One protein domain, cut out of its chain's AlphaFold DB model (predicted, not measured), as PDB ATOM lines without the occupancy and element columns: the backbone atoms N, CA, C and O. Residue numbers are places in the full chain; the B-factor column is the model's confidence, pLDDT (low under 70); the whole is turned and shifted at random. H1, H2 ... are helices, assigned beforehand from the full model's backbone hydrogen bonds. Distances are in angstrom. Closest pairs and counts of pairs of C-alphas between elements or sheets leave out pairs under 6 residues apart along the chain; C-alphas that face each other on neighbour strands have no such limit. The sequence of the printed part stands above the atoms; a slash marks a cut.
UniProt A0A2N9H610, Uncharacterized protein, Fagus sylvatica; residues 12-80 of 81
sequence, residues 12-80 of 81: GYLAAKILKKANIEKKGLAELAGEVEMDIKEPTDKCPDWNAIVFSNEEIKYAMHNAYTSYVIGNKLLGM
ATOM      1  N   GLY A  12      17.532 107.663  39.955       96.56
ATOM      2  CA  GLY A  12      17.470 108.705  38.926       96.56
ATOM      3  C   GLY A  12      16.207 108.608  38.067       96.56
ATOM      4  O   GLY A  12      15.543 109.617  37.825       96.56
ATOM      5  N   TYR A  13      15.807 107.392  37.681       96.62
ATOM      6  CA  TYR A  13      14.548 107.153  36.969       96.62
ATOM      7  C   TYR A  13      13.338 107.546  37.822       96.62
ATOM      8  O   TYR A  13      12.440 108.246  37.347       96.62
ATOM      9  N   LEU A  14      13.323 107.132  39.094       96.25
ATOM     10  CA  LEU A  14      12.254 107.485  40.027       96.25
ATOM     11  C   LEU A  14      12.132 109.009  40.181       96.25
ATOM     12  O   LEU A  14      11.033 109.553  40.062       96.25
ATOM     13  N   ALA A  15      13.262 109.697  40.374       97.12
ATOM     14  CA  ALA A  15      13.325 111.150  40.487       97.12
ATOM     15  C   ALA A  15      12.788 111.837  39.227       97.12
ATOM     16  O   ALA A  15      11.913 112.697  39.315       97.12
ATOM     17  N   ALA A  16      13.249 111.420  38.043       97.62
ATOM     18  CA  ALA A  16      12.810 111.982  36.769       97.62
ATOM     19  C   ALA A  16      11.294 111.836  36.558       97.62
ATOM     20  O   ALA A  16      10.645 112.760  36.058       97.62
ATOM     21  N   LYS A  17      10.717 110.697  36.969       97.00
ATOM     22  CA  LYS A  17       9.273 110.443  36.895       97.00
ATOM     23  C   LYS A  17       8.467 111.314  37.852       97.00
ATOM     24  O   LYS A  17       7.514 111.949  37.408       97.00
ATOM     25  N   ILE A  18       8.839 111.353  39.130       97.12
ATOM     26  CA  ILE A  18       8.073 112.067  40.164       97.12
ATOM     27  C   ILE A  18       8.203 113.584  39.993       97.12
ATOM     28  O   ILE A  18       7.199 114.294  40.008       97.12
ATOM     29  N   LEU A  19       9.412 114.084  39.722       96.44
ATOM     30  CA  LEU A  19       9.671 115.516  39.531       96.44
ATOM     31  C   LEU A  19       9.324 116.015  38.119       96.44
ATOM     32  O   LEU A  19       9.387 117.216  37.867       96.44
ATOM     33  N   LYS A  20       8.958 115.114  37.195       96.94
ATOM     34  CA  LYS A  20       8.643 115.412  35.784       96.94
ATOM     35  C   LYS A  20       9.789 116.121  35.042       96.94
ATOM     36  O   LYS A  20       9.556 116.978  34.192       96.94
ATOM     37  N   LYS A  21      11.033 115.737  35.341       96.69
ATOM     38  CA  LYS A  21      12.262 116.299  34.756       96.69
ATOM     39  C   LYS A  21      13.091 115.195  34.101       96.69
ATOM     40  O   LYS A  21      13.901 114.554  34.752       96.69
ATOM     41  N   ALA A  22      12.920 114.949  32.804       95.38
ATOM     42  CA  ALA A  22      13.625 113.849  32.124       95.38
ATOM     43  C   ALA A  22      15.162 114.007  32.110       95.38
ATOM     44  O   ALA A  22      15.897 113.026  32.064       95.38
ATOM     45  N   ASN A  23      15.666 115.242  32.180       95.81
ATOM     46  CA  ASN A  23      17.097 115.543  32.131       95.81
ATOM     47  C   ASN A  23      17.874 115.137  33.397       95.81
ATOM     48  O   ASN A  23      19.101 115.171  33.363       95.81
ATOM     49  N   ILE A  24      17.198 114.769  34.495       96.19
ATOM     50  CA  ILE A  24      17.866 114.379  35.750       96.19
ATOM     51  C   ILE A  24      18.090 112.871  35.875       96.19
ATOM     52  O   ILE A  24      18.795 112.443  36.777       96.19
ATOM     53  N   GLU A  25      17.534 112.055  34.972       96.12
ATOM     54  CA  GLU A  25      17.560 110.588  35.089       96.12
ATOM     55  C   GLU A  25      18.978 110.009  35.210       96.12
ATOM     56  O   GLU A  25      19.186 109.019  35.903       96.12
ATOM     57  N   LYS A  26      19.955 110.647  34.556       95.12
ATOM     58  CA  LYS A  26      21.359 110.208  34.512       95.12
ATOM     59  C   LYS A  26      22.284 110.984  35.455       95.12
ATOM     60  O   LYS A  26      23.499 110.842  35.344       95.12
ATOM     61  N   LYS A  27      21.732 111.838  36.319       94.38
ATOM     62  CA  LYS A  27      22.517 112.633  37.266       94.38
ATOM     63  C   LYS A  27      23.063 111.780  38.411       94.38
ATOM     64  O   LYS A  27      22.496 110.740  38.750       94.38
ATOM     65  N   GLY A  28      24.155 112.246  39.014       92.56
ATOM     66  CA  GLY A  28      24.743 111.626  40.200       92.56
ATOM     67  C   GLY A  28      23.895 111.829  41.459       92.56
ATOM     68  O   GLY A  28      23.000 112.673  41.504       92.56
ATOM     69  N   LEU A  29      24.199 111.075  42.519       93.94
ATOM     70  CA  LEU A  29      23.453 111.131  43.782       93.94
ATOM     71  C   LEU A  29      23.451 112.525  44.428       93.94
ATOM     72  O   LEU A  29      22.411 112.941  44.928       93.94
ATOM     73  N   ALA A  30      24.571 113.252  44.395       91.81
ATOM     74  CA  ALA A  30      24.650 114.603  44.957       91.81
ATOM     75  C   ALA A  30      23.746 115.591  44.204       91.81
ATOM     76  O   ALA A  30      22.992 116.351  44.808       91.81
ATOM     77  N   GLU A  31      23.751 115.536  42.870       93.56
ATOM     78  CA  GLU A  31      22.870 116.381  42.066       93.56
ATOM     79  C   GLU A  31      21.391 116.011  42.267       93.56
ATOM     80  O   GLU A  31      20.545 116.896  42.366       93.56
ATOM     81  N   LEU A  32      21.075 114.712  42.356       95.69
ATOM     82  CA  LEU A  32      19.721 114.228  42.639       95.69
ATOM     83  C   LEU A  32      19.242 114.632  44.040       95.69
ATOM     84  O   LEU A  32      18.070 114.964  44.195       95.69
ATOM     85  N   ALA A  33      20.126 114.644  45.040       94.69
ATOM     86  CA  ALA A  33      19.824 115.152  46.378       94.69
ATOM     87  C   ALA A  33      19.422 116.635  46.332       94.69
ATOM     88  O   ALA A  33      18.415 117.019  46.928       94.69
ATOM     89  N   GLY A  34      20.132 117.444  45.542       94.38
ATOM     90  CA  GLY A  34      19.780 118.847  45.319       94.38
ATOM     91  C   GLY A  34      18.386 119.037  44.707       94.38
ATOM     92  O   GLY A  34      17.662 119.947  45.105       94.38
ATOM     93  N   GLU A  35      17.959 118.154  43.796       94.94
ATOM     94  CA  GLU A  35      16.614 118.207  43.188       94.94
ATOM     95  C   GLU A  35      15.479 117.932  44.192       94.94
ATOM     96  O   GLU A  35      14.335 118.304  43.929       94.94
ATOM     97  N   VAL A  36      15.784 117.300  45.331       93.56
ATOM     98  CA  VAL A  36      14.835 117.030  46.425       93.56
ATOM     99  C   VAL A  36      15.114 117.873  47.678       93.56
ATOM    100  O   VAL A  36      14.672 117.518  48.773       93.56
ATOM    101  N   GLU A  37      15.819 118.998  47.502       92.25
ATOM    102  CA  GLU A  37      16.143 119.988  48.543       92.25
ATOM    103  C   GLU A  37      16.958 119.410  49.711       92.25
ATOM    104  O   GLU A  37      16.806 119.799  50.869       92.25
ATOM    105  N   MET A  38      17.842 118.461  49.406       90.69
ATOM    106  CA  MET A  38      18.772 117.884  50.365       90.69
ATOM    107  C   MET A  38      20.198 118.373  50.116       90.69
ATOM    108  O   MET A  38      20.743 118.185  49.030       90.69
ATOM    109  N   ASP A  39      20.827 118.937  51.147       88.00
ATOM    110  CA  ASP A  39      22.249 119.298  51.127       88.00
ATOM    111  C   ASP A  39      23.103 118.086  51.525       88.00
ATOM    112  O   ASP A  39      23.514 117.923  52.677       88.00
ATOM    113  N   ILE A  40      23.295 117.177  50.568       86.12
ATOM    114  CA  ILE A  40      24.185 116.023  50.706       86.12
ATOM    115  C   ILE A  40      25.444 116.291  49.890       86.12
ATOM    116  O   ILE A  40      25.396 116.435  48.669       86.12
ATOM    117  N   LYS A  41      26.582 116.314  50.579       82.00
ATOM    118  CA  LYS A  41      27.900 116.468  49.961       82.00
ATOM    119  C   LYS A  41      28.409 115.129  49.457       82.00
ATOM    120  O   LYS A  41      28.072 114.087  50.010       82.00
ATOM    121  N   GLU A  42      29.255 115.151  48.436       78.38
ATOM    122  CA  GLU A  42      29.950 113.933  48.039       78.38
ATOM    123  C   GLU A  42      30.881 113.456  49.164       78.38
ATOM    124  O   GLU A  42      31.520 114.278  49.828       78.38
ATOM    125  N   PRO A  43      30.952 112.136  49.409       74.50
ATOM    126  CA  PRO A  43      31.694 111.599  50.541       74.50
ATOM    127  C   PRO A  43      33.205 111.838  50.415       74.50
ATOM    128  O   PRO A  43      33.839 112.098  51.432       74.50
ATOM    129  N   THR A  44      33.766 111.784  49.196       75.31
ATOM    130  CA  THR A  44      35.174 112.094  48.858       75.31
ATOM    131  C   THR A  44      35.360 112.247  47.340       75.31
ATOM    132  O   THR A  44      34.649 111.581  46.589       75.31
ATOM    133  N   ASP A  45      36.415 112.939  46.889       68.88
ATOM    134  CA  ASP A  45      36.785 113.032  45.457       68.88
ATOM    135  C   ASP A  45      37.280 111.704  44.843       68.88
ATOM    136  O   ASP A  45      37.351 111.555  43.622       68.88
ATOM    137  N   LYS A  46      37.671 110.724  45.670       81.19
ATOM    138  CA  LYS A  46      38.275 109.475  45.195       81.19
ATOM    139  C   LYS A  46      37.258 108.338  45.179       81.19
ATOM    140  O   LYS A  46      36.826 107.866  46.225       81.19
ATOM    141  N   CYS A  47      36.922 107.863  43.982       82.31
ATOM    142  CA  CYS A  47      36.132 106.644  43.810       82.31
ATOM    143  C   CYS A  47      36.873 105.433  44.430       82.31
ATOM    144  O   CYS A  47      38.075 105.288  44.171       82.31
ATOM    145  N   PRO A  48      36.197 104.582  45.229       88.06
ATOM    146  CA  PRO A  48      36.776 103.359  45.786       88.06
ATOM    147  C   PRO A  48      37.321 102.399  44.729       88.06
ATOM    148  O   PRO A  48      36.768 102.301  43.628       88.06
ATOM    149  N   ASP A  49      38.350 101.625  45.084       91.44
ATOM    150  CA  ASP A  49      38.714 100.458  44.283       91.44
ATOM    151  C   ASP A  49      37.752  99.313  44.607       91.44
ATOM    152  O   ASP A  49      37.947  98.528  45.534       91.44
ATOM    153  N   TRP A  50      36.697  99.193  43.805       90.44
ATOM    154  CA  TRP A  50      35.703  98.132  43.970       90.44
ATOM    155  C   TRP A  50      36.253  96.713  43.749       90.44
ATOM    156  O   TRP A  50      35.536  95.750  44.018       90.44
ATOM    157  N   ASN A  51      37.497  96.563  43.277       92.88
ATOM    158  CA  ASN A  51      38.168  95.268  43.148       92.88
ATOM    159  C   ASN A  51      39.057  94.926  44.354       92.88
ATOM    160  O   ASN A  51      39.650  93.843  44.376       92.88
ATOM    161  N   ALA A  52      39.168  95.810  45.349       92.00
ATOM    162  CA  ALA A  52      39.955  95.546  46.542       92.00
ATOM    163  C   ALA A  52      39.384  94.358  47.340       92.00
ATOM    164  O   ALA A  52      38.177  94.218  47.530       92.00
ATOM    165  N   ILE A  53      40.277  93.493  47.834       92.94
ATOM    166  CA  ILE A  53      39.908  92.306  48.630       92.94
ATOM    167  C   ILE A  53      39.461  92.711  50.042       92.94
ATOM    168  O   ILE A  53      38.590  92.076  50.634       92.94
ATOM    169  N   VAL A  54      40.068  93.767  50.586       94.44
ATOM    170  CA  VAL A  54      39.747  94.339  51.894       94.44
ATOM    171  C   VAL A  54      39.587  95.838  51.705       94.44
ATOM    172  O   VAL A  54      40.531  96.506  51.286       94.44
ATOM    173  N   PHE A  55      38.401  96.356  52.015       92.81
ATOM    174  CA  PHE A  55      38.132  97.787  51.940       92.81
ATOM    175  C   PHE A  55      38.726  98.527  53.133       92.81
ATOM    176  O   PHE A  55      38.656  98.079  54.280       92.81
ATOM    177  N   SER A  56      39.285  99.697  52.851       93.19
ATOM    178  CA  SER A  56      39.666 100.669  53.865       93.19
ATOM    179  C   SER A  56      38.433 101.294  54.524       93.19
ATOM    180  O   SER A  56      37.323 101.276  53.986       93.19
ATOM    181  N   ASN A  57      38.629 101.924  55.686       92.62
ATOM    182  CA  ASN A  57      37.555 102.649  56.369       92.62
ATOM    183  C   ASN A  57      36.929 103.746  55.492       92.62
ATOM    184  O   ASN A  57      35.731 103.989  55.600       92.62
ATOM    185  N   GLU A  58      37.711 104.397  54.629       90.50
ATOM    186  CA  GLU A  58      37.200 105.441  53.734       90.50
ATOM    187  C   GLU A  58      36.340 104.861  52.609       90.50
ATOM    188  O   GLU A  58      35.279 105.401  52.311       90.50
ATOM    189  N   GLU A  59      36.708 103.706  52.056       92.25
ATOM    190  CA  GLU A  59      35.890 103.019  51.047       92.25
ATOM    191  C   GLU A  59      34.579 102.492  51.647       92.25
ATOM    192  O   GLU A  59      33.517 102.612  51.032       92.25
ATOM    193  N   ILE A  60      34.623 101.987  52.886       92.06
ATOM    194  CA  ILE A  60      33.421 101.586  53.628       92.06
ATOM    195  C   ILE A  60      32.515 102.800  53.876       92.06
ATOM    196  O   ILE A  60      31.313 102.731  53.612       92.06
ATOM    197  N   LYS A  61      33.066 103.931  54.342       91.69
ATOM    198  CA  LYS A  61      32.306 105.182  54.525       91.69
ATOM    199  C   LYS A  61      31.693 105.667  53.216       91.69
ATOM    200  O   LYS A  61      30.522 106.034  53.216       91.69
ATOM    201  N   TYR A  62      32.440 105.622  52.114       92.44
ATOM    202  CA  TYR A  62      31.958 105.998  50.786       92.44
ATOM    203  C   TYR A  62      30.756 105.143  50.364       92.44
ATOM    204  O   TYR A  62      29.708 105.671  49.987       92.44
ATOM    205  N   ALA A  63      30.869 103.815  50.483       91.69
ATOM    206  CA  ALA A  63      29.788 102.893  50.144       91.69
ATOM    207  C   ALA A  63      28.537 103.125  51.010       91.69
ATOM    208  O   ALA A  63      27.426 103.216  50.484       91.69
ATOM    209  N   MET A  64      28.715 103.278  52.329       93.00
ATOM    210  CA  MET A  64      27.614 103.577  53.253       93.00
ATOM    211  C   MET A  64      26.949 104.916  52.935       93.00
ATOM    212  O   MET A  64      25.723 105.006  52.937       93.00
ATOM    213  N   HIS A  65      27.740 105.943  52.627       92.62
ATOM    214  CA  HIS A  65      27.232 107.259  52.272       92.62
ATOM    215  C   HIS A  65      26.364 107.212  51.008       92.62
ATOM    216  O   HIS A  65      25.267 107.772  50.997       92.62
ATOM    217  N   ASN A  66      26.799 106.503  49.960       92.50
ATOM    218  CA  ASN A  66      26.018 106.365  48.726       92.50
ATOM    219  C   ASN A  66      24.729 105.564  48.939       92.50
ATOM    220  O   ASN A  66      23.675 105.941  48.415       92.50
ATOM    221  N   ALA A  67      24.782 104.498  49.743       93.75
ATOM    222  CA  ALA A  67      23.597 103.725  50.104       93.75
ATOM    223  C   ALA A  67      22.585 104.579  50.888       93.75
ATOM    224  O   ALA A  67      21.403 104.614  50.542       93.75
ATOM    225  N   TYR A  68      23.053 105.319  51.898       93.56
ATOM    226  CA  TYR A  68      22.215 106.210  52.697       93.56
ATOM    227  C   TYR A  68      21.611 107.334  51.850       93.56
ATOM    228  O   TYR A  68      20.403 107.540  51.880       93.56
ATOM    229  N   THR A  69      22.422 108.010  51.035       94.50
ATOM    230  CA  THR A  69      21.960 109.075  50.132       94.50
ATOM    231  C   THR A  69      20.858 108.578  49.197       94.50
ATOM    232  O   THR A  69      19.809 109.211  49.088       94.50
ATOM    233  N   SER A  70      21.046 107.403  48.586       95.25
ATOM    234  CA  SER A  70      20.029 106.779  47.728       95.25
ATOM    235  C   SER A  70      18.726 106.512  48.485       95.25
ATOM    236  O   SER A  70      17.642 106.791  47.968       95.25
ATOM    237  N   TYR A  71      18.825 106.013  49.723       94.88
ATOM    238  CA  TYR A  71      17.669 105.790  50.591       94.88
ATOM    239  C   TYR A  71      16.924 107.091  50.898       94.88
ATOM    240  O   TYR A  71      15.705 107.124  50.736       94.88
ATOM    241  N   VAL A  72      17.612 108.163  51.310       95.06
ATOM    242  CA  VAL A  72      16.902 109.391  51.701       95.06
ATOM    243  C   VAL A  72      16.246 110.069  50.498       95.06
ATOM    244  O   VAL A  72      15.090 110.478  50.608       95.06
ATOM    245  N   ILE A  73      16.917 110.105  49.339       96.50
ATOM    246  CA  ILE A  73      16.319 110.604  48.089       96.50
ATOM    247  C   ILE A  73      15.063 109.796  47.754       96.50
ATOM    248  O   ILE A  73      13.992 110.368  47.561       96.50
ATOM    249  N   GLY A  74      15.172 108.464  47.733       95.88
ATOM    250  CA  GLY A  74      14.042 107.580  47.449       95.88
ATOM    251  C   GLY A  74      12.883 107.781  48.425       95.88
ATOM    252  O   GLY A  74      11.743 107.936  47.999       95.88
ATOM    253  N   ASN A  75      13.165 107.848  49.727       95.69
ATOM    254  CA  ASN A  75      12.156 108.057  50.762       95.69
ATOM    255  C   ASN A  75      11.448 109.413  50.618       95.69
ATOM    256  O   ASN A  75      10.227 109.491  50.742       95.69
ATOM    257  N   LYS A  76      12.198 110.479  50.309       96.44
ATOM    258  CA  LYS A  76      11.639 111.811  50.056       96.44
ATOM    259  C   LYS A  76      10.725 111.801  48.833       96.44
ATOM    260  O   LYS A  76       9.603 112.278  48.933       96.44
ATOM    261  N   LEU A  77      11.179 111.216  47.722       96.62
ATOM    262  CA  LEU A  77      10.399 111.093  46.487       96.62
ATOM    263  C   LEU A  77       9.112 110.292  46.697       96.62
ATOM    264  O   LEU A  77       8.052 110.711  46.247       96.62
ATOM    265  N   LEU A  78       9.181 109.164  47.408       94.69
ATOM    266  CA  LEU A  78       8.001 108.355  47.723       94.69
ATOM    267  C   LEU A  78       6.989 109.113  48.590       94.69
ATOM    268  O   LEU A  78       5.795 108.904  48.427       94.69
ATOM    269  N   GLY A  79       7.444 110.013  49.465       95.62
ATOM    270  CA  GLY A  79       6.567 110.904  50.230       95.62
ATOM    271  C   GLY A  79       5.932 112.041  49.416       95.62
ATOM    272  O   GLY A  79       5.137 112.793  49.969       95.62
ATOM    273  N   MET A  80       6.299 112.199  48.139       94.56
ATOM    274  CA  MET A  80       5.690 113.162  47.208       94.56
ATOM    275  C   MET A  80       4.615 112.524  46.312       94.56
ATOM    276  O   MET A  80       4.013 113.240  45.508       94.56
TER     277      MET A  80
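This is residues 12 to 80 of the 81 residues of an uncharacterized protein of Fagus sylvatica (UniProt A0A2N9H610). One long helix, H3, makes the longest axis, and two short helices, H1 and H2, pack on its half toward residue 78, the three running the same way at shallow tilts. A long stretch without a named element, residues 36 to 56, leads from H2 to the other end of H3, where H3 begins. The printed part has 69 residues with three named helices, in the order H1, H2, H3, and no named strand; its class is all helix. It is only just loose, close to compact, with a radius of gyration of the C-alphas of 13.4 A, and its outline, 40 by 20 by 17 A, is only just a rod.

H1, residues 12 to 18, and H2, residues 29 to 35, are close but not clearly touching; their closest C-alphas, of Gly 12 and Leu 32, are 7.0 A apart. They run the same way at a shallow tilt of 17 degrees. H3, residues 57 to 78, touches H1 with residues 74 to 77 alone; the closest C-alphas, of Ala 15 and Leu 77, are 6.7 A apart, and the shallow tilt is 18 degrees, the same way. H3 touches H2 with residues 66 to 73 alone; the closest C-alphas, of Ala 33 and Ile 73, are 6.0 A apart, and the shallow tilt is 30 degrees, the same way. In H1, H2 and H3 every O i to N i+4 pair is within hydrogen-bond range.

H1, residues 12 to 18, begins with C-alpha 12 at (17.470, 108.705, 38.926) and is 10.1 A long from first to last C-alpha. H2, residues 29 to 35, is 9.9 A long. H3, residues 57 to 78, is 31.3 A long, from C-alpha 57 at (37.555, 102.649, 56.369) to C-alpha 78 at (8.001, 108.355, 47.723).

The two C-alphas farthest apart, of Lys 20 and Ile 53, are 40.9 A apart. The printed part has no cut. The link from H1 to H2 is short, with 10 residues, and that from H2 to H3 is long, with 21. The mean pLDDT of the printed part is 92.3, and residue 45 is under 70.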